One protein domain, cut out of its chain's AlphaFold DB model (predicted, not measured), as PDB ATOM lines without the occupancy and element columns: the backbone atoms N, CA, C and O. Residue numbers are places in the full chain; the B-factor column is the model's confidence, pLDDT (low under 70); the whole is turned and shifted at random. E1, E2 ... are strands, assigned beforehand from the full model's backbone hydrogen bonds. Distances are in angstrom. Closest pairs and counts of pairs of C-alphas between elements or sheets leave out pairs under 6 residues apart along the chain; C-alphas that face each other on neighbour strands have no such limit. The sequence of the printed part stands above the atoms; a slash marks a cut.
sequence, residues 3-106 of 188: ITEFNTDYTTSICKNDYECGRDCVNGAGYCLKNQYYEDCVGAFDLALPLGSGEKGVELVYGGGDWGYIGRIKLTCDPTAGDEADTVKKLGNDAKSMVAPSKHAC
ATOM      1  N   ILE A   3     271.057 261.497 194.221       71.56
ATOM      2  CA  ILE A   3     271.638 262.780 194.634       71.56
ATOM      3  C   ILE A   3     273.144 262.610 194.707       71.56
ATOM      4  O   ILE A   3     273.612 261.604 195.231       71.56
ATOM      5  N   THR A   4     273.894 263.598 194.242       67.69
ATOM      6  CA  THR A   4     275.354 263.598 194.334       67.69
ATOM      7  C   THR A   4     275.799 264.743 195.230       67.69
ATOM      8  O   THR A   4     275.515 265.904 194.946       67.69
ATOM      9  N   GLU A   5     276.519 264.435 196.306       67.69
ATOM     10  CA  GLU A   5     277.054 265.436 197.228       67.69
ATOM     11  C   GLU A   5     278.485 265.067 197.640       67.69
ATOM     12  O   GLU A   5     278.742 263.935 198.046       67.69
ATOM     13  N   PHE A   6     279.431 266.007 197.533       64.75
ATOM     14  CA  PHE A   6     280.852 265.790 197.867       64.75
ATOM     15  C   PHE A   6     281.441 264.491 197.270       64.75
ATOM     16  O   PHE A   6     282.110 263.718 197.955       64.75
ATOM     17  N   ASN A   7     281.171 264.240 195.983       73.56
ATOM     18  CA  ASN A   7     281.602 263.041 195.246       73.56
ATOM     19  C   ASN A   7     281.001 261.711 195.753       73.56
ATOM     20  O   ASN A   7     281.518 260.636 195.458       73.56
ATOM     21  N   THR A   8     279.920 261.786 196.533       78.94
ATOM     22  CA  THR A   8     279.155 260.636 197.018       78.94
ATOM     23  C   THR A   8     277.751 260.667 196.422       78.94
ATOM     24  O   THR A   8     277.013 261.634 196.596       78.94
ATOM     25  N   ASP A   9     277.390 259.597 195.730       83.69
ATOM     26  CA  ASP A   9     276.090 259.327 195.143       83.69
ATOM     27  C   ASP A   9     275.191 258.587 196.141       83.69
ATOM     28  O   ASP A   9     275.420 257.428 196.484       83.69
ATOM     29  N   TYR A  10     274.119 259.243 196.560       83.56
ATOM     30  CA  TYR A  10     273.038 258.671 197.349       83.56
ATOM     31  C   TYR A  10     271.945 258.225 196.390       83.56
ATOM     32  O   TYR A  10     271.374 259.041 195.665       83.56
ATOM     33  N   THR A  11     271.658 256.929 196.361       85.56
ATOM     34  CA  THR A  11     270.646 256.354 195.471       85.56
ATOM     35  C   THR A  11     269.608 255.618 196.293       85.56
ATOM     36  O   THR A  11     269.946 254.832 197.167       85.56
ATOM     37  N   THR A  12     268.334 255.876 196.035       84.94
ATOM     38  CA  THR A  12     267.234 255.295 196.804       84.94
ATOM     39  C   THR A  12     266.026 254.997 195.936       84.94
ATOM     40  O   THR A  12     265.704 255.750 195.004       84.94
ATOM     41  N   SER A  13     265.360 253.889 196.250       84.81
ATOM     42  CA  SER A  13     264.106 253.476 195.641       84.81
ATOM     43  C   SER A  13     262.970 253.676 196.617       84.81
ATOM     44  O   SER A  13     263.006 253.210 197.753       84.81
ATOM     45  N   ILE A  14     261.935 254.370 196.162       85.25
ATOM     46  CA  ILE A  14     260.782 254.667 197.000       85.25
ATOM     47  C   ILE A  14     259.964 253.382 197.160       85.25
ATOM     48  O   ILE A  14     259.415 252.866 196.184       85.25
ATOM     49  N   CYS A  15     259.868 252.893 198.400       84.81
ATOM     50  CA  CYS A  15     259.067 251.725 198.794       84.81
ATOM     51  C   CYS A  15     259.455 250.406 198.098       84.81
ATOM     52  O   CYS A  15     258.624 249.502 197.979       84.81
ATOM     53  N   LYS A  16     260.692 250.292 197.609       88.38
ATOM     54  CA  LYS A  16     261.207 249.102 196.920       88.38
ATOM     55  C   LYS A  16     262.654 248.828 197.316       88.38
ATOM     56  O   LYS A  16     263.348 249.717 197.794       88.38
ATOM     57  N   ASN A  17     263.076 247.591 197.073       87.19
ATOM     58  CA  ASN A  17     264.433 247.094 197.291       87.19
ATOM     59  C   ASN A  17     264.982 246.545 195.970       87.19
ATOM     60  O   ASN A  17     265.141 245.341 195.808       87.19
ATOM     61  N   ASP A  18     265.141 247.417 194.981       83.38
ATOM     62  CA  ASP A  18     265.491 247.060 193.601       83.38
ATOM     63  C   ASP A  18     266.917 247.466 193.206       83.38
ATOM     64  O   ASP A  18     267.311 247.260 192.059       83.38
ATOM     65  N   TYR A  19     267.706 248.006 194.140       79.88
ATOM     66  CA  TYR A  19     269.108 248.319 193.891       79.88
ATOM     67  C   TYR A  19     270.029 247.178 194.319       79.88
ATOM     68  O   TYR A  19     269.932 246.653 195.426       79.88
ATOM     69  N   GLU A  20     270.978 246.838 193.457       78.19
ATOM     70  CA  GLU A  20     272.154 246.063 193.844       78.19
ATOM     71  C   GLU A  20     273.192 247.029 194.414       78.19
ATOM     72  O   GLU A  20     273.500 248.047 193.791       78.19
ATOM     73  N   CYS A  21     273.649 246.759 195.636       77.94
ATOM     74  CA  CYS A  21     274.377 247.730 196.436       77.94
ATOM     75  C   CYS A  21     275.346 247.055 197.392       77.94
ATOM     76  O   CYS A  21     274.916 246.378 198.330       77.94
ATOM     77  N   GLY A  22     276.642 247.245 197.164       66.00
ATOM     78  CA  GLY A  22     277.668 246.634 198.005       66.00
ATOM     79  C   GLY A  22     277.513 245.107 198.127       66.00
ATOM     80  O   GLY A  22     276.873 244.452 197.306       66.00
ATOM     81  N   ARG A  23     278.148 244.510 199.142       61.72
ATOM     82  CA  ARG A  23     278.202 243.042 199.312       61.72
ATOM     83  C   ARG A  23     277.119 242.460 200.229       61.72
ATOM     84  O   ARG A  23     276.909 241.252 200.185       61.72
ATOM     85  N   ASP A  24     276.428 243.293 201.002       66.75
ATOM     86  CA  ASP A  24     275.715 242.849 202.207       66.75
ATOM     87  C   ASP A  24     274.188 243.088 202.184       66.75
ATOM     88  O   ASP A  24     273.473 242.579 203.050       66.75
ATOM     89  N   CYS A  25     273.619 243.744 201.159       68.31
ATOM     90  CA  CYS A  25     272.158 243.774 200.998       68.31
ATOM     91  C   CYS A  25     271.644 242.442 200.401       68.31
ATOM     92  O   CYS A  25     271.395 242.333 199.200       68.31
ATOM     93  N   VAL A  26     271.439 241.420 201.237       59.59
ATOM     94  CA  VAL A  26     271.103 240.036 200.819       59.59
ATOM     95  C   VAL A  26     269.808 239.917 199.980       59.59
ATOM     96  O   VAL A  26     269.609 238.908 199.311       59.59
ATOM     97  N   ASN A  27     268.936 240.935 199.965       66.12
ATOM     98  CA  ASN A  27     267.655 240.927 199.236       66.12
ATOM     99  C   ASN A  27     267.394 242.206 198.414       66.12
ATOM    100  O   ASN A  27     266.239 242.569 198.190       66.12
ATOM    101  N   GLY A  28     268.458 242.896 197.995       76.81
ATOM    102  CA  GLY A  28     268.361 244.199 197.339       76.81
ATOM    103  C   GLY A  28     268.269 245.352 198.341       76.81
ATOM    104  O   GLY A  28     267.743 245.225 199.448       76.81
ATOM    105  N   ALA A  29     268.829 246.491 197.955       86.38
ATOM    106  CA  ALA A  29     268.865 247.715 198.735       86.38
ATOM    107  C   ALA A  29     267.709 248.633 198.344       86.38
ATOM    108  O   ALA A  29     267.403 248.804 197.162       86.38
ATOM    109  N   GLY A  30     267.107 249.284 199.336       88.06
ATOM    110  CA  GLY A  30     266.225 250.430 199.108       88.06
ATOM    111  C   GLY A  30     266.987 251.754 199.163       88.06
ATOM    112  O   GLY A  30     266.529 252.762 198.620       88.06
ATOM    113  N   TYR A  31     268.166 251.760 199.792       89.12
ATOM    114  CA  TYR A  31     269.020 252.930 199.923       89.12
ATOM    115  C   TYR A  31     270.507 252.542 199.907       89.12
ATOM    116  O   TYR A  31     270.991 251.759 200.724       89.12
ATOM    117  N   CYS A  32     271.212 253.147 198.959       88.25
ATOM    118  CA  CYS A  32     272.624 253.029 198.660       88.25
ATOM    119  C   CYS A  32     273.387 254.326 198.813       88.25
ATOM    120  O   CYS A  32     272.894 255.404 198.464       88.25
ATOM    121  N   LEU A  33     274.644 254.182 199.209       86.00
ATOM    122  CA  LEU A  33     275.619 255.251 199.200       86.00
ATOM    123  C   LEU A  33     276.865 254.774 198.453       86.00
ATOM    124  O   LEU A  33     277.463 253.767 198.813       86.00
ATOM    125  N   LYS A  34     277.250 255.500 197.405       86.50
ATOM    126  CA  LYS A  34     278.362 255.141 196.526       86.50
ATOM    127  C   LYS A  34     279.311 256.314 196.347       86.50
ATOM    128  O   LYS A  34     278.894 257.390 195.957       86.50
ATOM    129  N   ASN A  35     280.598 256.117 196.578       83.44
ATOM    130  CA  ASN A  35     281.656 257.071 196.237       83.44
ATOM    131  C   ASN A  35     282.674 256.358 195.326       83.44
ATOM    132  O   ASN A  35     282.583 255.157 195.084       83.44
ATOM    133  N   GLN A  36     283.682 257.072 194.839       84.94
ATOM    134  CA  GLN A  36     284.794 256.517 194.064       84.94
ATOM    135  C   GLN A  36     285.617 255.451 194.820       84.94
ATOM    136  O   GLN A  36     286.368 254.713 194.191       84.94
ATOM    137  N   TYR A  37     285.496 255.373 196.153       82.12
ATOM    138  CA  TYR A  37     286.288 254.470 197.001       82.12
ATOM    139  C   TYR A  37     285.488 253.329 197.638       82.12
ATOM    140  O   TYR A  37     286.074 252.302 197.971       82.12
ATOM    141  N   TYR A  38     284.184 253.506 197.855       81.94
ATOM    142  CA  TYR A  38     283.358 252.547 198.587       81.94
ATOM    143  C   TYR A  38     281.901 252.599 198.130       81.94
ATOM    144  O   TYR A  38     281.437 253.606 197.588       81.94
ATOM    145  N   GLU A  39     281.193 251.496 198.350       85.88
ATOM    146  CA  GLU A  39     279.772 251.337 198.066       85.88
ATOM    147  C   GLU A  39     279.138 250.596 199.244       85.88
ATOM    148  O   GLU A  39     279.440 249.423 199.465       85.88
ATOM    149  N   ASP A  40     278.297 251.306 199.993       86.38
ATOM    150  CA  ASP A  40     277.724 250.843 201.255       86.38
ATOM    151  C   ASP A  40     276.205 250.661 201.137       86.38
ATOM    152  O   ASP A  40     275.482 251.533 200.626       86.38
ATOM    153  N   CYS A  41     275.718 249.559 201.709       88.44
ATOM    154  CA  CYS A  41     274.300 249.314 201.926       88.44
ATOM    155  C   CYS A  41     273.816 250.182 203.096       88.44
ATOM    156  O   CYS A  41     274.185 249.943 204.245       88.44
ATOM    157  N   VAL A  42     272.970 251.188 202.854       87.94
ATOM    158  CA  VAL A  42     272.350 251.946 203.960       87.94
ATOM    159  C   VAL A  42     271.184 251.158 204.552       87.94
ATOM    160  O   VAL A  42     270.994 251.175 205.765       87.94
ATOM    161  N   GLY A  43     270.427 250.448 203.711       89.25
ATOM    162  CA  GLY A  43     269.410 249.506 204.162       89.25
ATOM    163  C   GLY A  43     268.341 249.181 203.124       89.25
ATOM    164  O   GLY A  43     268.234 249.804 202.061       89.25
ATOM    165  N   ALA A  44     267.519 248.198 203.471       89.06
ATOM    166  CA  ALA A  44     266.281 247.881 202.778       89.06
ATOM    167  C   ALA A  44     265.143 248.761 203.312       89.06
ATOM    168  O   ALA A  44     265.160 249.175 204.471       89.06
ATOM    169  N   PHE A  45     264.151 249.047 202.473       90.12
ATOM    170  CA  PHE A  45     262.914 249.687 202.890       90.12
ATOM    171  C   PHE A  45     262.254 248.861 203.997       90.12
ATOM    172  O   PHE A  45     261.957 247.682 203.797       90.12
ATOM    173  N   ASP A  46     262.036 249.501 205.140       89.75
ATOM    174  CA  ASP A  46     261.414 248.898 206.315       89.75
ATOM    175  C   ASP A  46     259.956 249.357 206.413       89.75
ATOM    176  O   ASP A  46     259.018 248.563 206.319       89.75
ATOM    177  N   LEU A  47     259.748 250.673 206.521       90.81
ATOM    178  CA  LEU A  47     258.420 251.235 206.734       90.81
ATOM    179  C   LEU A  47     258.306 252.705 206.315       90.81
ATOM    180  O   LEU A  47     259.293 253.413 206.113       90.81
ATOM    181  N   ALA A  48     257.059 253.166 206.223       89.50
ATOM    182  CA  ALA A  48     256.693 254.548 205.941       89.50
ATOM    183  C   ALA A  48     255.845 255.111 207.093       89.50
ATOM    184  O   ALA A  48     254.816 254.531 207.446       89.50
ATOM    185  N   LEU A  49     256.259 256.240 207.666       88.44
ATOM    186  CA  LEU A  49     255.587 256.912 208.781       88.44
ATOM    187  C   LEU A  49     254.998 258.250 208.333       88.44
ATOM    188  O   LEU A  49     255.634 258.968 207.563       88.44
ATOM    189  N   PRO A  50     253.817 258.647 208.828       85.25
ATOM    190  CA  PRO A  50     253.356 260.019 208.658       85.25
ATOM    191  C   PRO A  50     254.306 260.985 209.375       85.25
ATOM    192  O   PRO A  50     254.838 260.670 210.442       85.25
ATOM    193  N   LEU A  51     254.491 262.183 208.820       84.00
ATOM    194  CA  LEU A  51     255.264 263.219 209.503       84.00
ATOM    195  C   LEU A  51     254.529 263.705 210.759       84.00
ATOM    196  O   LEU A  51     253.327 263.978 210.739       84.00
ATOM    197  N   GLY A  52     255.261 263.803 211.870       74.19
ATOM    198  CA  GLY A  52     254.754 264.392 213.108       74.19
ATOM    199  C   GLY A  52     254.543 265.907 212.988       74.19
ATOM    200  O   GLY A  52     255.039 266.551 212.068       74.19
ATOM    201  N   SER A  53     253.839 266.501 213.957       66.69
ATOM    202  CA  SER A  53     253.716 267.964 214.121       66.69
ATOM    203  C   SER A  53     252.842 268.721 213.098       66.69
ATOM    204  O   SER A  53     252.997 269.929 212.928       66.69
ATOM    205  N   GLY A  54     251.884 268.053 212.444       68.88
ATOM    206  CA  GLY A  54     250.953 268.711 211.507       68.88
ATOM    207  C   GLY A  54     251.550 269.000 210.126       68.88
ATOM    208  O   GLY A  54     250.899 269.623 209.285       68.88
ATOM    209  N   GLU A  55     252.767 268.520 209.872       78.69
ATOM    210  CA  GLU A  55     253.377 268.544 208.550       78.69
ATOM    211  C   GLU A  55     252.706 267.523 207.622       78.69
ATOM    212  O   GLU A  55     252.380 266.400 208.009       78.69
ATOM    213  N   LYS A  56     252.498 267.911 206.362       84.88
ATOM    214  CA  LYS A  56     251.958 267.021 205.331       84.88
ATOM    215  C   LYS A  56     253.112 266.303 204.642       84.88
ATOM    216  O   LYS A  56     253.964 266.960 204.045       84.88
ATOM    217  N   GLY A  57     253.119 264.977 204.688       86.06
ATOM    218  CA  GLY A  57     254.122 264.162 204.011       86.06
ATOM    219  C   GLY A  57     254.356 262.822 204.696       86.06
ATOM    220  O   GLY A  57     253.578 262.409 205.560       86.06
ATOM    221  N   VAL A  58     255.441 262.154 204.311       89.81
ATOM    222  CA  VAL A  58     255.812 260.820 204.797       89.81
ATOM    223  C   VAL A  58     257.319 260.738 205.048       89.81
ATOM    224  O   VAL A  58     258.109 261.281 204.283       89.81
ATOM    225  N   GLU A  59     257.727 260.067 206.118       90.00
ATOM    226  CA  GLU A  59     259.108 259.659 206.367       90.00
ATOM    227  C   GLU A  59     259.272 258.185 205.995       90.00
ATOM    228  O   GLU A  59     258.569 257.319 206.512       90.00
ATOM    229  N   LEU A  60     260.198 257.899 205.090       91.25
ATOM    230  CA  LEU A  60     260.580 256.547 204.703       91.25
ATOM    231  C   LEU A  60     261.805 256.134 205.513       91.25
ATOM    232  O   LEU A  60     262.802 256.860 205.544       91.25
ATOM    233  N   VAL A  61     261.723 254.969 206.146       91.38
ATOM    234  CA  VAL A  61     262.796 254.393 206.955       91.38
ATOM    235  C   VAL A  61     263.390 253.205 206.211       91.38
ATOM    236  O   VAL A  61     262.672 252.306 205.771       91.38
ATOM    237  N   TYR A  62     264.714 253.219 206.087       90.25
ATOM    238  CA  TYR A  62     265.512 252.147 205.513       90.25
ATOM    239  C   TYR A  62     266.429 251.602 206.600       90.25
ATOM    240  O   TYR A  62     267.159 252.371 207.227       90.25
ATOM    241  N   GLY A  63     266.379 250.298 206.843       88.94
ATOM    242  CA  GLY A  63     267.106 249.647 207.928       88.94
ATOM    243  C   GLY A  63     267.759 248.343 207.491       88.94
ATOM    244  O   GLY A  63     267.569 247.871 206.369       88.94
ATOM    245  N   GLY A  64     268.553 247.765 208.392       83.06
ATOM    246  CA  GLY A  64     269.238 246.495 208.144       83.06
ATOM    247  C   GLY A  64     270.374 246.584 207.123       83.06
ATOM    248  O   GLY A  64     270.697 245.571 206.511       83.06
ATOM    249  N   GLY A  65     270.938 247.778 206.914       80.44
ATOM    250  CA  GLY A  65     272.157 247.960 206.129       80.44
ATOM    251  C   GLY A  65     273.430 247.720 206.938       80.44
ATOM    252  O   GLY A  65     273.392 247.341 208.115       80.44
ATOM    253  N   ASP A  66     274.565 247.984 206.300       79.56
ATOM    254  CA  ASP A  66     275.898 247.737 206.845       79.56
ATOM    255  C   ASP A  66     276.094 248.511 208.147       79.56
ATOM    256  O   ASP A  66     275.557 249.603 208.322       79.56
ATOM    257  N   TRP A  67     276.868 247.960 209.082       76.69
ATOM    258  CA  TRP A  67     277.256 248.661 210.317       76.69
ATOM    259  C   TRP A  67     276.080 249.190 211.168       76.69
ATOM    260  O   TRP A  67     276.270 250.078 212.000       76.69
ATOM    261  N   GLY A  68     274.865 248.658 210.977       77.81
ATOM    262  CA  GLY A  68     273.662 249.119 211.674       77.81
ATOM    263  C   GLY A  68     273.137 250.467 211.174       77.81
ATOM    264  O   GLY A  68     272.483 251.191 211.926       77.81
ATOM    265  N   TYR A  69     273.436 250.834 209.926       83.19
ATOM    266  CA  TYR A  69     272.947 252.073 209.340       83.19
ATOM    267  C   TYR A  69     271.418 252.114 209.249       83.19
ATOM    268  O   TYR A  69     270.743 251.122 208.973       83.19
ATOM    269  N   ILE A  70     270.888 253.316 209.477       85.38
ATOM    270  CA  ILE A  70     269.481 253.646 209.281       85.38
ATOM    271  C   ILE A  70     269.432 254.853 208.353       85.38
ATOM    272  O   ILE A  70     269.957 255.922 208.674       85.38
ATOM    273  N   GLY A  71     268.822 254.669 207.189       88.56
ATOM    274  CA  GLY A  71     268.556 255.731 206.233       88.56
ATOM    275  C   GLY A  71     267.166 256.312 206.445       88.56
ATOM    276  O   GLY A  71     266.205 255.571 206.644       88.56
ATOM    277  N   ARG A  72     267.039 257.638 206.385       89.69
ATOM    278  CA  ARG A  72     265.750 258.330 206.542       89.69
ATOM    279  C   ARG A  72     265.502 259.250 205.366       89.69
ATOM    280  O   ARG A  72     266.372 260.038 205.006       89.69
ATOM    281  N   ILE A  73     264.318 259.180 204.774       89.06
ATOM    282  CA  ILE A  73     263.926 260.077 203.685       89.06
ATOM    283  C   ILE A  73     262.596 260.724 204.032       89.06
ATOM    284  O   ILE A  73     261.548 260.089 203.993       89.06
ATOM    285  N   LYS A  74     262.641 262.010 204.352       89.31
ATOM    286  CA  LYS A  74     261.481 262.843 204.638       89.31
ATOM    287  C   LYS A  74     260.955 263.444 203.339       89.31
ATOM    288  O   LYS A  74     261.552 264.359 202.781       89.31
ATOM    289  N   LEU A  75     259.824 262.938 202.867       88.75
ATOM    290  CA  LEU A  75     259.106 263.488 201.726       88.75
ATOM    291  C   LEU A  75     258.074 264.507 202.210       88.75
ATOM    292  O   LEU A  75     257.073 264.134 202.821       88.75
ATOM    293  N   THR A  76     258.306 265.791 201.944       88.69
ATOM    294  CA  THR A  76     257.368 266.867 202.302       88.69
ATOM    295  C   THR A  76     256.397 267.135 201.159       88.69
ATOM    296  O   THR A  76     256.796 267.179 199.998       88.69
ATOM    297  N   CYS A  77     255.119 267.340 201.474       87.56
ATOM    298  CA  CYS A  77     254.125 267.736 200.481       87.56
ATOM    299  C   CYS A  77     254.455 269.118 199.924       87.56
ATOM    300  O   CYS A  77     254.395 270.114 200.645       87.56
ATOM    301  N   ASP A  78     254.727 269.158 198.627       86.62
ATOM    302  CA  ASP A  78     254.815 270.391 197.864       86.62
ATOM    303  C   ASP A  78     254.107 270.198 196.511       86.62
ATOM    304  O   ASP A  78     254.595 269.440 195.670       86.62
ATOM    305  N   PRO A  79     252.933 270.819 196.287       81.62
ATOM    306  CA  PRO A  79     252.174 270.643 195.055       81.62
ATOM    307  C   PRO A  79     252.847 271.272 193.827       81.62
ATOM    308  O   PRO A  79     252.439 270.957 192.710       81.62
ATOM    309  N   THR A  80     253.843 272.148 194.005       80.62
ATOM    310  CA  THR A  80     254.576 272.782 192.897       80.62
ATOM    311  C   THR A  80     255.897 272.084 192.586       80.62
ATOM    312  O   THR A  80     256.558 272.454 191.614       80.62
ATOM    313  N   ALA A  81     256.272 271.063 193.362       80.06
ATOM    314  CA  ALA A  81     257.479 270.294 193.108       80.06
ATOM    315  C   ALA A  81     257.398 269.567 191.756       80.06
ATOM    316  O   ALA A  81     256.392 268.926 191.426       80.06
ATOM    317  N   GLY A  82     258.486 269.661 190.987       70.56
ATOM    318  CA  GLY A  82     258.686 268.872 189.776       70.56
ATOM    319  C   GLY A  82     258.800 267.374 190.076       70.56
ATOM    320  O   GLY A  82     258.893 266.952 191.228       70.56
ATOM    321  N   ASP A  83     258.788 266.555 189.025       66.00
ATOM    322  CA  ASP A  83     258.981 265.099 189.134       66.00
ATOM    323  C   ASP A  83     260.431 264.704 189.476       66.00
ATOM    324  O   ASP A  83     260.710 263.552 189.812       66.00
ATOM    325  N   GLU A  84     261.357 265.659 189.400       64.06
ATOM    326  CA  GLU A  84     262.788 265.442 189.582       64.06
ATOM    327  C   GLU A  84     263.243 265.708 191.020       64.06
ATOM    328  O   GLU A  84     262.748 266.589 191.726       64.06
ATOM    329  N   ALA A  85     264.244 264.940 191.448       57.56
ATOM    330  CA  ALA A  85     264.851 264.997 192.774       57.56
ATOM    331  C   ALA A  85     265.822 266.184 192.941       57.56
ATOM    332  O   ALA A  85     266.858 266.053 193.583       57.56
ATOM    333  N   ASP A  86     265.512 267.340 192.362       53.44
ATOM    334  CA  ASP A  86     266.448 268.472 192.260       53.44
ATOM    335  C   ASP A  86     266.572 269.293 193.555       53.44
ATOM    336  O   ASP A  86     267.424 270.165 193.693       53.44
ATOM    337  N   THR A  87     265.726 269.019 194.549       61.34
ATOM    338  CA  THR A  87     265.602 269.823 195.780       61.34
ATOM    339  C   THR A  87     265.829 269.012 197.049       61.34
ATOM    340  O   THR A  87     265.252 269.289 198.103       61.34
ATOM    341  N   VAL A  88     266.690 268.001 196.969       70.00
ATOM    342  CA  VAL A  88     266.994 267.158 198.124       70.00
ATOM    343  C   VAL A  88     268.001 267.844 199.021       70.00
ATOM    344  O   VAL A  88     269.069 268.263 198.582       70.00
ATOM    345  N   LYS A  89     267.662 267.951 200.301       74.75
ATOM    346  CA  LYS A  89     268.521 268.524 201.334       74.75
ATOM    347  C   LYS A  89     268.868 267.455 202.355       74.75
ATOM    348  O   LYS A  89     268.032 266.614 202.670       74.75
ATOM    349  N   LYS A  90     270.065 267.515 202.932       71.25
ATOM    350  CA  LYS A  90     270.372 266.726 204.129       71.25
ATOM    351  C   LYS A  90     269.479 267.151 205.289       71.25
ATOM    352  O   LYS A  90     269.253 268.340 205.519       71.25
ATOM    353  N   LEU A  91     268.975 266.167 206.021       69.50
ATOM    354  CA  LEU A  91     268.257 266.383 207.266       69.50
ATOM    355  C   LEU A  91     269.282 266.415 208.409       69.50
ATOM    356  O   LEU A  91     269.595 265.390 209.007       69.50
ATOM    357  N   GLY A  92     269.820 267.601 208.692       67.31
ATOM    358  CA  GLY A  92     270.827 267.796 209.740       67.31
ATOM    359  C   GLY A  92     272.233 267.335 209.333       67.31
ATOM    360  O   GLY A  92     272.598 267.394 208.161       67.31
ATOM    361  N   ASN A  93     273.032 266.905 210.316       65.38
ATOM    362  CA  ASN A  93     274.410 266.435 210.101       65.38
ATOM    363  C   ASN A  93     274.489 264.955 209.686       65.38
ATOM    364  O   ASN A  93     275.567 264.469 209.340       65.38
ATOM    365  N   ASP A  94     273.362 264.242 209.700       71.50
ATOM    366  CA  ASP A  94     273.301 262.833 209.338       71.50
ATOM    367  C   ASP A  94     273.266 262.699 207.818       71.50
ATOM    368  O   ASP A  94     272.232 262.877 207.179       71.50
ATOM    369  N   ALA A  95     274.404 262.337 207.220       66.75
ATOM    370  CA  ALA A  95     274.518 262.174 205.771       66.75
ATOM    371  C   ALA A  95     273.567 261.109 205.186       66.75
ATOM    372  O   ALA A  95     273.344 261.080 203.983       66.75
ATOM    373  N   LYS A  96     272.989 260.249 206.033       81.69
ATOM    374  CA  LYS A  96     272.038 259.190 205.662       81.69
ATOM    375  C   LYS A  96     270.576 259.639 205.783       81.69
ATOM    376  O   LYS A  96     269.680 258.864 205.460       81.69
ATOM    377  N   SER A  97     270.329 260.877 206.205       84.75
ATOM    378  CA  SER A  97     268.992 261.442 206.354       84.75
ATOM    379  C   SER A  97     268.776 262.551 205.323       84.75
ATOM    380  O   SER A  97     269.555 263.497 205.231       84.75
ATOM    381  N   MET A  98     267.713 262.448 204.531       83.44
ATOM    382  CA  MET A  98     267.427 263.338 203.404       83.44
ATOM    383  C   MET A  98     266.004 263.888 203.494       83.44
ATOM    384  O   MET A  98     265.102 263.215 203.984       83.44
ATOM    385  N   VAL A  99     265.792 265.104 203.002       86.50
ATOM    386  CA  VAL A  99     264.490 265.762 202.868       86.50
ATOM    387  C   VAL A  99     264.278 266.113 201.412       86.50
ATOM    388  O   VAL A  99     265.119 266.792 200.833       86.50
ATOM    389  N   ALA A 100     263.152 265.711 200.837       85.25
ATOM    390  CA  ALA A 100     262.803 266.071 199.474       85.25
ATOM    391  C   ALA A 100     261.335 266.495 199.373       85.25
ATOM    392  O   ALA A 100     260.457 265.782 199.863       85.25
ATOM    393  N   PRO A 101     261.034 267.635 198.742       85.69
ATOM    394  CA  PRO A 101     259.662 267.990 198.433       85.69
ATOM    395  C   PRO A 101     259.135 267.110 197.294       85.69
ATOM    396  O   PRO A 101     259.854 266.765 196.359       85.69
ATOM    397  N   SER A 102     257.866 266.718 197.378       84.12
ATOM    398  CA  SER A 102     257.206 265.942 196.331       84.12
ATOM    399  C   SER A 102     255.713 266.238 196.281       84.12
ATOM    400  O   SER A 102     255.017 266.186 197.300       84.12
ATOM    401  N   LYS A 103     255.188 266.421 195.065       85.38
ATOM    402  CA  LYS A 103     253.740 266.499 194.821       85.38
ATOM    403  C   LYS A 103     253.019 265.198 195.178       85.38
ATOM    404  O   LYS A 103     251.845 265.215 195.541       85.38
ATOM    405  N   HIS A 104     253.722 264.063 195.124       83.62
ATOM    406  CA  HIS A 104     253.171 262.745 195.450       83.62
ATOM    407  C   HIS A 104     253.071 262.494 196.957       83.62
ATOM    408  O   HIS A 104     252.299 261.633 197.373       83.62
ATOM    409  N   ALA A 105     253.795 263.267 197.769       84.81
ATOM    410  CA  ALA A 105     253.680 263.240 199.225       84.81
ATOM    411  C   ALA A 105     252.480 264.057 199.738       84.81
ATOM    412  O   ALA A 105     252.195 264.060 200.937       84.81
ATOM    413  N   CYS A 106     251.766 264.759 198.851       84.88
ATOM    414  CA  CYS A 106     250.595 265.528 199.231       84.88
ATOM    415  C   CYS A 106     249.368 264.649 199.489       84.88
ATOM    416  O   CYS A 106     249.061 263.753 198.698       84.88
TER     417      CYS A 106
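AT A GLANCE: This is residues 3 to 106 of the 188 residues of an uncharacterized protein of Arcella intermedia (UniProt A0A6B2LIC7). One curled sheet of seven strands folds back on itself like part of a barrel, with E1, E2 and E3 as one leaf, E5, E6 and E7 as the other, and the long bent strand E4 as the hinge between them. The barrel is not closed, for its edge strands E1 and E7 stay apart, and two long stretches with no named element, residues 13 to 30 and 78 to 96, loop out from the strands. The printed part has 104 residues with no named helix and seven named strands, E1 to E7, which lie in the same order across the sheet; it is mixed, antiparallel but for E6 and E7. The class is all strand, though under half of the residues, 46 of 104, are in named elements. The whole is compact, with a radius of gyration of the C-alphas of 13.3 A, and spans 38 by 26 by 24 A.

IN THESE COORDINATES: E1, residues 3 to 5, begins at C-alpha 3 (271.638, 262.780, 194.634). E2 is residues 8 to 12 and E3 residues 31 to 35. E4, residues 39 to 50, is 29.8 A long and bends by 61 degrees at residue 46, where C-alpha 46 is at (261.414, 248.898, 206.315). E5, residues 57 to 64, measures 23.6 A, and E6, residues 71 to 77, 19.6 A. E7, residues 97 to 102, measures 16.1 A and ends at C-alpha 102 (257.206, 265.942, 196.331).

HOW THE PARTS SIT: E1 to E6 form a meander, each strand the antiparallel neighbour of the one before. In the hairpin of E1 and E2, N 3 and O 10 are 2.9 A apart, within hydrogen-bond range. In the hairpin of E2 and E3, N 9 and O 34 are at 2.7 A. E4 is staggered: it pairs with E3 over residues 39 to 43, with N 40 and O 33 at 2.9 A, and with E5 over residues 43 to 50, with N 49 and O 59 at 2.8 A. E5 and E6 are a hairpin at 169 degrees, with N 60 and O 73 at 2.8 A. E6 and E7 are parallel at 24 degrees, with N 98 and O 72 at 2.8 A. Residues 89 to 90 pair antiparallel with residues 98 to 99 of E7. The sheet is folded, its two leaves facing each other with 18 pairs of C-alphas within 11 A.

THE WHOLE: The C-alphas farthest apart, those of Tyr 37 and Gly 54, are 40.8 A apart. The printed part has no cut. The links E2 to E3 and E6 to E7 are long, with 18 and 19 residues. The mean pLDDT of the printed part is 80.3; 20 residues are under 70, among them 22 to 27 and 83 to 87.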